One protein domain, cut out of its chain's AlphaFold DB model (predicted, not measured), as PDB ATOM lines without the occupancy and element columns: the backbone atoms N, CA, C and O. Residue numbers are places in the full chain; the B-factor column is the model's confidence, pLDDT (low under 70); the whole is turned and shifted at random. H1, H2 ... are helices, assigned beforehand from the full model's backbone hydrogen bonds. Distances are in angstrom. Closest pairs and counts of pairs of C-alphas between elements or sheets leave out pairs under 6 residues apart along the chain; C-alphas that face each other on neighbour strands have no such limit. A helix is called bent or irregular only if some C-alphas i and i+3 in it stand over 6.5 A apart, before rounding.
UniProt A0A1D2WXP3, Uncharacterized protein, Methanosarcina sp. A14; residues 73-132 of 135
ATOM      1  N   SER A  73      58.542  40.431  23.504       56.69
ATOM      2  CA  SER A  73      57.989  40.514  24.845       56.69
ATOM      3  C   SER A  73      57.097  39.296  25.039       56.69
ATOM      4  O   SER A  73      56.437  38.851  24.096       56.69
ATOM      5  N   SER A  74      57.072  38.724  26.241       62.38
ATOM      6  CA  SER A  74      56.175  37.598  26.522       62.38
ATOM      7  C   SER A  74      54.737  37.943  26.119       62.38
ATOM      8  O   SER A  74      54.027  37.091  25.609       62.38
ATOM      9  N   LEU A  75      54.355  39.221  26.226       57.97
ATOM     10  CA  LEU A  75      53.086  39.757  25.734       57.97
ATOM     11  C   LEU A  75      52.940  39.711  24.207       57.97
ATOM     12  O   LEU A  75      51.882  39.330  23.724       57.97
ATOM     13  N   MET A  76      53.973  40.060  23.436       55.47
ATOM     14  CA  MET A  76      53.955  39.974  21.970       55.47
ATOM     15  C   MET A  76      53.917  38.520  21.487       55.47
ATOM     16  O   MET A  76      53.214  38.222  20.526       55.47
ATOM     17  N   ARG A  77      54.583  37.607  22.209       63.72
ATOM     18  CA  ARG A  77      54.480  36.154  22.007       63.72
ATOM     19  C   ARG A  77      53.074  35.634  22.319       63.72
ATOM     20  O   ARG A  77      52.524  34.857  21.553       63.72
ATOM     21  N   ILE A  78      52.469  36.078  23.420       65.62
ATOM     22  CA  ILE A  78      51.082  35.726  23.756       65.62
ATOM     23  C   ILE A  78      50.130  36.287  22.695       65.62
ATOM     24  O   ILE A  78      49.235  35.578  22.251       65.62
ATOM     25  N   LYS A  79      50.350  37.519  22.220       63.25
ATOM     26  CA  LYS A  79      49.541  38.131  21.160       63.25
ATOM     27  C   LYS A  79      49.612  37.333  19.856       63.25
ATOM     28  O   LYS A  79      48.562  37.103  19.275       63.25
ATOM     29  N   SER A  80      50.793  36.880  19.425       65.75
ATOM     30  CA  SER A  80      50.923  36.056  18.211       65.75
ATOM     31  C   SER A  80      50.264  34.683  18.362       65.75
ATOM     32  O   SER A  80      49.655  34.191  17.423       65.75
ATOM     33  N   ILE A  81      50.341  34.088  19.555       62.69
ATOM     34  CA  ILE A  81      49.682  32.815  19.879       62.69
ATOM     35  C   ILE A  81      48.148  32.960  19.883       62.69
ATOM     36  O   ILE A  81      47.430  32.080  19.413       62.69
ATOM     37  N   LEU A  82      47.634  34.087  20.383       60.66
ATOM     38  CA  LEU A  82      46.203  34.411  20.380       60.66
ATOM     39  C   LEU A  82      45.680  34.855  19.006       60.66
ATOM     40  O   LEU A  82      44.468  34.848  18.808       60.66
ATOM     41  N   GLU A  83      46.554  35.259  18.081       65.81
ATOM     42  CA  GLU A  83      46.199  35.696  16.722       65.81
ATOM     43  C   GLU A  83      45.804  34.510  15.824       65.81
ATOM     44  O   GLU A  83      44.920  34.638  14.977       65.81
ATOM     45  N   THR A  84      46.355  33.320  16.086       64.38
ATOM     46  CA  THR A  84      45.942  32.044  15.476       64.38
ATOM     47  C   THR A  84      45.444  31.054  16.536       64.38
ATOM     48  O   THR A  84      45.993  29.962  16.714       64.38
ATOM     49  N   PRO A  85      44.333  31.376  17.224       63.62
ATOM     50  CA  PRO A  85      43.893  30.614  18.387       63.62
ATOM     51  C   PRO A  85      43.538  29.171  18.013       63.62
ATOM     52  O   PRO A  85      43.761  28.255  18.795       63.62
ATOM     53  N   LYS A  86      43.047  28.930  16.790       66.50
ATOM     54  CA  LYS A  86      42.699  27.582  16.321       66.50
ATOM     55  C   LYS A  86      43.908  26.662  16.134       66.50
ATOM     56  O   LYS A  86      43.782  25.487  16.461       66.50
ATOM     57  N   SER A  87      45.035  27.153  15.613       68.38
ATOM     58  CA  SER A  87      46.207  26.298  15.369       68.38
ATOM     59  C   SER A  87      46.945  26.001  16.668       68.38
ATOM     60  O   SER A  87      47.246  24.846  16.936       68.38
ATOM     61  N   PHE A  88      47.114  27.007  17.530       66.69
ATOM     62  CA  PHE A  88      47.725  26.823  18.846       66.69
ATOM     63  C   PHE A  88      46.927  25.846  19.720       66.69
ATOM     64  O   PHE A  88      47.486  24.903  20.274       66.69
ATOM     65  N   ILE A  89      45.600  26.011  19.791       66.62
ATOM     66  CA  ILE A  89      44.735  25.092  20.543       66.62
ATOM     67  C   ILE A  89      44.818  23.668  19.976       66.62
ATOM     68  O   ILE A  89      44.819  22.719  20.755       66.62
ATOM     69  N   ALA A  90      44.887  23.500  18.651       68.25
ATOM     70  CA  ALA A  90      44.870  22.187  18.004       68.25
ATOM     71  C   ALA A  90      46.213  21.435  18.041       68.25
ATOM     72  O   ALA A  90      46.193  20.206  18.084       68.25
ATOM     73  N   GLU A  91      47.340  22.142  17.996       69.88
ATOM     74  CA  GLU A  91      48.685  21.562  17.896       69.88
ATOM     75  C   GLU A  91      49.356  21.451  19.269       69.88
ATOM     76  O   GLU A  91      49.787  20.366  19.657       69.88
ATOM     77  N   ASP A  92      49.342  22.536  20.046       67.56
ATOM     78  CA  ASP A  92      50.075  22.612  21.312       67.56
ATOM     79  C   ASP A  92      49.224  22.227  22.516       67.56
ATOM     80  O   ASP A  92      49.736  21.627  23.457       67.56
ATOM     81  N   ILE A  93      47.930  22.571  22.524       68.62
ATOM     82  CA  ILE A  93      47.084  22.332  23.702       68.62
ATOM     83  C   ILE A  93      46.302  21.019  23.585       68.62
ATOM     84  O   ILE A  93      46.210  20.287  24.562       68.62
ATOM     85  N   LYS A  94      45.783  20.662  22.405       67.94
ATOM     86  CA  LYS A  94      44.945  19.467  22.174       67.94
ATOM     87  C   LYS A  94      45.500  18.152  22.751       67.94
ATOM     88  O   LYS A  94      44.686  17.404  23.286       67.94
ATOM     89  N   PRO A  95      46.816  17.852  22.709       71.00
ATOM     90  CA  PRO A  95      47.361  16.639  23.331       71.00
ATOM     91  C   PRO A  95      47.239  16.630  24.864       71.00
ATOM     92  O   PRO A  95      47.221  15.565  25.476       71.00
ATOM     93  N   TYR A  96      47.150  17.812  25.480       66.56
ATOM     94  CA  TYR A  96      47.127  18.023  26.929       66.56
ATOM     95  C   TYR A  96      45.752  18.468  27.454       66.56
ATOM     96  O   TYR A  96      45.515  18.421  28.662       66.56
ATOM     97  N   ILE A  97      44.818  18.867  26.579       64.75
ATOM     98  CA  ILE A  97      43.407  19.066  26.932       64.75
ATOM     99  C   ILE A  97      42.772  17.686  27.036       64.75
ATOM    100  O   ILE A  97      42.159  17.166  26.103       64.75
ATOM    101  N   GLN A  98      42.888  17.086  28.212       68.12
ATOM    102  CA  GLN A  98      42.042  15.970  28.584       68.12
ATOM    103  C   GLN A  98      40.614  16.526  28.763       68.12
ATOM    104  O   GLN A  98      40.230  17.008  29.824       68.12
ATOM    105  N   ALA A  99      39.836  16.536  27.673       62.12
ATOM    106  CA  ALA A  99      38.506  17.157  27.606       62.12
ATOM    107  C   ALA A  99      37.537  16.630  28.687       62.12
ATOM    108  O   ALA A  99      36.663  17.357  29.169       62.12
ATOM    109  N   ASN A 100      37.750  15.386  29.121       59.12
ATOM    110  CA  ASN A 100      36.954  14.748  30.164       59.12
ATOM    111  C   ASN A 100      37.334  15.220  31.579       59.12
ATOM    112  O   ASN A 100      36.445  15.368  32.406       59.12
ATOM    113  N   SER A 101      38.604  15.546  31.855       62.50
ATOM    114  CA  SER A 101      39.000  16.036  33.185       62.50
ATOM    115  C   SER A 101      38.718  17.523  33.365       62.50
ATOM    116  O   SER A 101      38.385  17.956  34.464       62.50
ATOM    117  N   LEU A 102      38.769  18.317  32.291       64.25
ATOM    118  CA  LEU A 102      38.421  19.734  32.375       64.25
ATOM    119  C   LEU A 102      36.931  19.927  32.685       64.25
ATOM    120  O   LEU A 102      36.592  20.743  33.533       64.25
ATOM    121  N   SER A 103      36.042  19.169  32.041       65.06
ATOM    122  CA  SER A 103      34.600  19.239  32.319       65.06
ATOM    123  C   SER A 103      34.249  18.748  33.728       65.06
ATOM    124  O   SER A 103      33.399  19.347  34.382       65.06
ATOM    125  N   GLU A 104      34.947  17.732  34.238       66.31
ATOM    126  CA  GLU A 104      34.816  17.246  35.615       66.31
ATOM    127  C   GLU A 104      35.298  18.281  36.647       66.31
ATOM    128  O   GLU A 104      34.589  18.584  37.610       66.31
ATOM    129  N   VAL A 105      36.444  18.920  36.390       65.69
ATOM    130  CA  VAL A 105      36.967  20.030  37.197       65.69
ATOM    131  C   VAL A 105      36.082  21.275  37.088       65.69
ATOM    132  O   VAL A 105      35.921  21.975  38.076       65.69
ATOM    133  N   LEU A 106      35.460  21.574  35.945       65.19
ATOM    134  CA  LEU A 106      34.501  22.684  35.845       65.19
ATOM    135  C   LEU A 106      33.192  22.391  36.581       65.19
ATOM    136  O   LEU A 106      32.582  23.311  37.122       65.19
ATOM    137  N   ARG A 107      32.750  21.130  36.590       72.06
ATOM    138  CA  ARG A 107      31.503  20.720  37.240       72.06
ATOM    139  C   ARG A 107      31.627  20.741  38.759       72.06
ATOM    140  O   ARG A 107      30.680  21.146  39.420       72.06
ATOM    141  N   ASN A 108      32.784  20.348  39.292       65.94
ATOM    142  CA  ASN A 108      33.099  20.392  40.719       65.94
ATOM    143  C   ASN A 108      34.556  20.821  40.935       65.94
ATOM    144  O   ASN A 108      35.419  19.987  41.220       65.94
ATOM    145  N   PRO A 109      34.857  22.122  40.815       68.62
ATOM    146  CA  PRO A 109      36.225  22.595  40.928       68.62
ATOM    147  C   PRO A 109      36.716  22.415  42.366       68.62
ATOM    148  O   PRO A 109      36.167  23.029  43.293       68.62
ATOM    149  N   PRO A 110      37.757  21.591  42.591       68.56
ATOM    150  CA  PRO A 110      38.259  21.354  43.926       68.56
ATOM    151  C   PRO A 110      38.810  22.674  44.462       68.56
ATOM    152  O   PRO A 110      39.724  23.260  43.886       68.56
ATOM    153  N   LYS A 111      38.261  23.124  45.596       75.62
ATOM    154  CA  LYS A 111      38.708  24.316  46.341       75.62
ATOM    155  C   LYS A 111      38.316  25.666  45.721       75.62
ATOM    156  O   LYS A 111      38.829  26.688  46.177       75.62
ATOM    157  N   LEU A 112      37.372  25.720  44.773       80.00
ATOM    158  CA  LEU A 112      36.867  27.006  44.259       80.00
ATOM    159  C   LEU A 112      36.262  27.902  45.356       80.00
ATOM    160  O   LEU A 112      36.610  29.081  45.381       80.00
ATOM    161  N   PRO A 113      35.445  27.395  46.305       83.88
ATOM    162  CA  PRO A 113      34.920  28.232  47.387       83.88
ATOM    163  C   PRO A 113      36.037  28.826  48.253       83.88
ATOM    164  O   PRO A 113      36.001  30.004  48.600       83.88
ATOM    165  N   SER A 114      37.070  28.032  48.551       88.12
ATOM    166  CA  SER A 114      38.235  28.474  49.322       88.12
ATOM    167  C   SER A 114      39.072  29.507  48.562       88.12
ATOM    168  O   SER A 114      39.515  30.489  49.156       88.12
ATOM    169  N   PHE A 115      39.256  29.321  47.250       87.88
ATOM    170  CA  PHE A 115      39.928  30.291  46.386       87.88
ATOM    171  C   PHE A 115      39.156  31.610  46.320       87.88
ATOM    172  O   PHE A 115      39.748  32.658  46.555       87.88
ATOM    173  N   LEU A 116      37.842  31.571  46.067       89.81
ATOM    174  CA  LEU A 116      36.986  32.762  46.042       89.81
ATOM    175  C   LEU A 116      37.030  33.508  47.376       89.81
ATOM    176  O   LEU A 116      37.138  34.730  47.379       89.81
ATOM    177  N   LEU A 117      36.998  32.787  48.499       93.25
ATOM    178  CA  LEU A 117      37.069  33.383  49.829       93.25
ATOM    179  C   LEU A 117      38.416  34.083  50.071       93.25
ATOM    180  O   LEU A 117      38.442  35.232  50.512       93.25
ATOM    181  N   GLY A 118      39.531  33.426  49.740       94.38
ATOM    182  CA  GLY A 118      40.866  34.022  49.846       94.38
ATOM    183  C   GLY A 118      41.062  35.210  48.898       94.38
ATOM    184  O   GLY A 118      41.595  36.250  49.289       94.38
ATOM    185  N   PHE A 119      40.579  35.092  47.663       94.06
ATOM    186  CA  PHE A 119      40.639  36.143  46.652       94.06
ATOM    187  C   PHE A 119      39.808  37.369  47.051       94.06
ATOM    188  O   PHE A 119      40.314  38.489  47.057       94.06
ATOM    189  N   ALA A 120      38.556  37.173  47.467       96.12
ATOM    190  CA  ALA A 120      37.702  38.257  47.944       96.12
ATOM    191  C   ALA A 120      38.276  38.919  49.206       96.12
ATOM    192  O   ALA A 120      38.300  40.146  49.299       96.12
ATOM    193  N   GLY A 121      38.799  38.128  50.149       96.69
ATOM    194  CA  GLY A 121      39.451  38.646  51.352       96.69
ATOM    195  C   GLY A 121      40.646  39.535  51.014       96.69
ATOM    196  O   GLY A 121      40.703  40.690  51.429       96.69
ATOM    197  N   THR A 122      41.571  39.040  50.193       96.62
ATOM    198  CA  THR A 122      42.747  39.819  49.768       96.62
ATOM    199  C   THR A 122      42.373  41.098  49.016       96.62
ATOM    200  O   THR A 122      42.979  42.140  49.276       96.62
ATOM    201  N   LEU A 123      41.338  41.072  48.169       95.88
ATOM    202  CA  LEU A 123      40.812  42.274  47.516       95.88
ATOM    203  C   LEU A 123      40.256  43.292  48.514       95.88
ATOM    204  O   LEU A 123      40.563  44.476  48.387       95.88
ATOM    205  N   LEU A 124      39.482  42.860  49.517       95.38
ATOM    206  CA  LEU A 124      38.956  43.760  50.548       95.38
ATOM    207  C   LEU A 124      40.088  44.435  51.327       95.38
ATOM    208  O   LEU A 124      40.075  45.656  51.483       95.38
ATOM    209  N   ILE A 125      41.088  43.667  51.773       95.69
ATOM    210  CA  ILE A 125      42.259  44.223  52.466       95.69
ATOM    211  C   ILE A 125      42.989  45.223  51.558       95.69
ATOM    212  O   ILE A 125      43.290  46.342  51.984       95.69
ATOM    213  N   GLY A 126      43.243  44.849  50.300       95.44
ATOM    214  CA  GLY A 126      43.899  45.718  49.324       95.44
ATOM    215  C   GLY A 126      43.132  47.020  49.094       95.44
ATOM    216  O   GLY A 126      43.736  48.093  49.065       95.44
ATOM    217  N   LEU A 127      41.801  46.945  49.011       92.88
ATOM    218  CA  LEU A 127      40.933  48.100  48.817       92.88
ATOM    219  C   LEU A 127      40.946  49.026  50.036       92.88
ATOM    220  O   LEU A 127      41.097  50.234  49.874       92.88
ATOM    221  N   VAL A 128      40.878  48.480  51.253       93.75
ATOM    222  CA  VAL A 128      40.961  49.265  52.497       93.75
ATOM    223  C   VAL A 128      42.294  50.010  52.589       93.75
ATOM    224  O   VAL A 128      42.316  51.206  52.893       93.75
ATOM    225  N   ILE A 129      43.410  49.343  52.288       92.12
ATOM    226  CA  ILE A 129      44.739  49.971  52.281       92.12
ATOM    227  C   ILE A 129      44.812  51.065  51.210       92.12
ATOM    228  O   ILE A 129      45.308  52.160  51.483       92.12
ATOM    229  N   LEU A 130      44.287  50.803  50.010       91.62
ATOM    230  CA  LEU A 130      44.267  51.765  48.912       91.62
ATOM    231  C   LEU A 130      43.432  53.006  49.253       91.62
ATOM    232  O   LEU A 130      43.871  54.126  48.998       91.62
ATOM    233  N   MET A 131      42.265  52.824  49.877       86.75
ATOM    234  CA  MET A 131      41.414  53.921  50.348       86.75
ATOM    235  C   MET A 131      42.104  54.741  51.442       86.75
ATOM    236  O   MET A 131      42.027  55.967  51.425       86.75
ATOM    237  N   LYS A 132      42.829  54.087  52.357       82.38
ATOM    238  CA  LYS A 132      43.565  54.756  53.439       82.38
ATOM    239  C   LYS A 132      44.754  55.579  52.932       82.38
ATOM    240  O   LYS A 132      45.117  56.558  53.567       82.38
TER     241      LYS A 132
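AT A GLANCE: This is residues 73 to 132 of the 135 residues of an uncharacterized protein of Methanosarcina sp. A14 (UniProt A0A1D2WXP3). The long helix H4 makes one arm of an open, flat arch; the short helix H3 forms the crown of the arch, and the short helices H2 and H1 make the other arm, with an empty hollow between the two arms. No helix touches another, and the nearest approach is at H1 and H2, which are close but not clearly touching. The printed part has 60 residues with four named helices, in the order H1, H2, H3, H4, and no named strand, and its class is all helix. The whole is extended, with a radius of gyration of the C-alphas of 17.8 A, and the C-alphas span 48 by 34 by 12 A along their three main axes.

HOW THE PARTS SIT: H4, residues 112 to 132, is the longest helix, and it is apart from H3, residues 99 to 107, which comes before it over a tight link of 4 residues. H3 is also apart from H2, residues 85 to 93, and a tight link of 5 residues joins these two. H1, residues 74 to 83, is close to H2 but not clearly touching it, with 2 pairs of C-alphas within 8 A. Their closest C-alphas are those of Ile 81 and Phe 88, 6.4 A apart. H1 and H2 run opposite ways at a steep tilt of 67 degrees, only just short of about perpendicular. H1 is apart from H3 and from H4, and H2 is apart from H4. In H1, H3 and H4 every O i to N i+4 pair is within hydrogen-bond range, and in H2 it is 4 of 5.

IN THESE COORDINATES: H4 is 30.0 A long from its first C-alpha, that of Leu 112 at (36.867, 27.006, 44.259), to its last, that of Lys 132 at (43.565, 54.756, 53.439). H3 measures 12.4 A from C-alpha 99 to C-alpha 107, and H2 measures 10.3 A from C-alpha 85 to C-alpha 93. H2 is neither bent nor irregular, but only just: C-alphas 90 and 93 are 6.1 A apart. H1 is 14.1 A long and begins at C-alpha 74, at (56.175, 37.598, 26.522).

THE WHOLE: The two C-alphas farthest apart are those of Glu 91 and Lys 132, at 48.9 A, and the first and last printed C-alphas, those of Ser 73 and Lys 132, are 35.1 A apart. Residues 98 to 132 stand free, of which 99 to 107 belong to H3 and 112 to 132 to H4. The printed part has no cut, and no link is long. The mean pLDDT of the printed part is 74.5, and 36 residues are under 70, namely 73 to 94, 96 to 106 and 108 to 110. The mean pLDDT of H4 is 92, and that of H1 is 62.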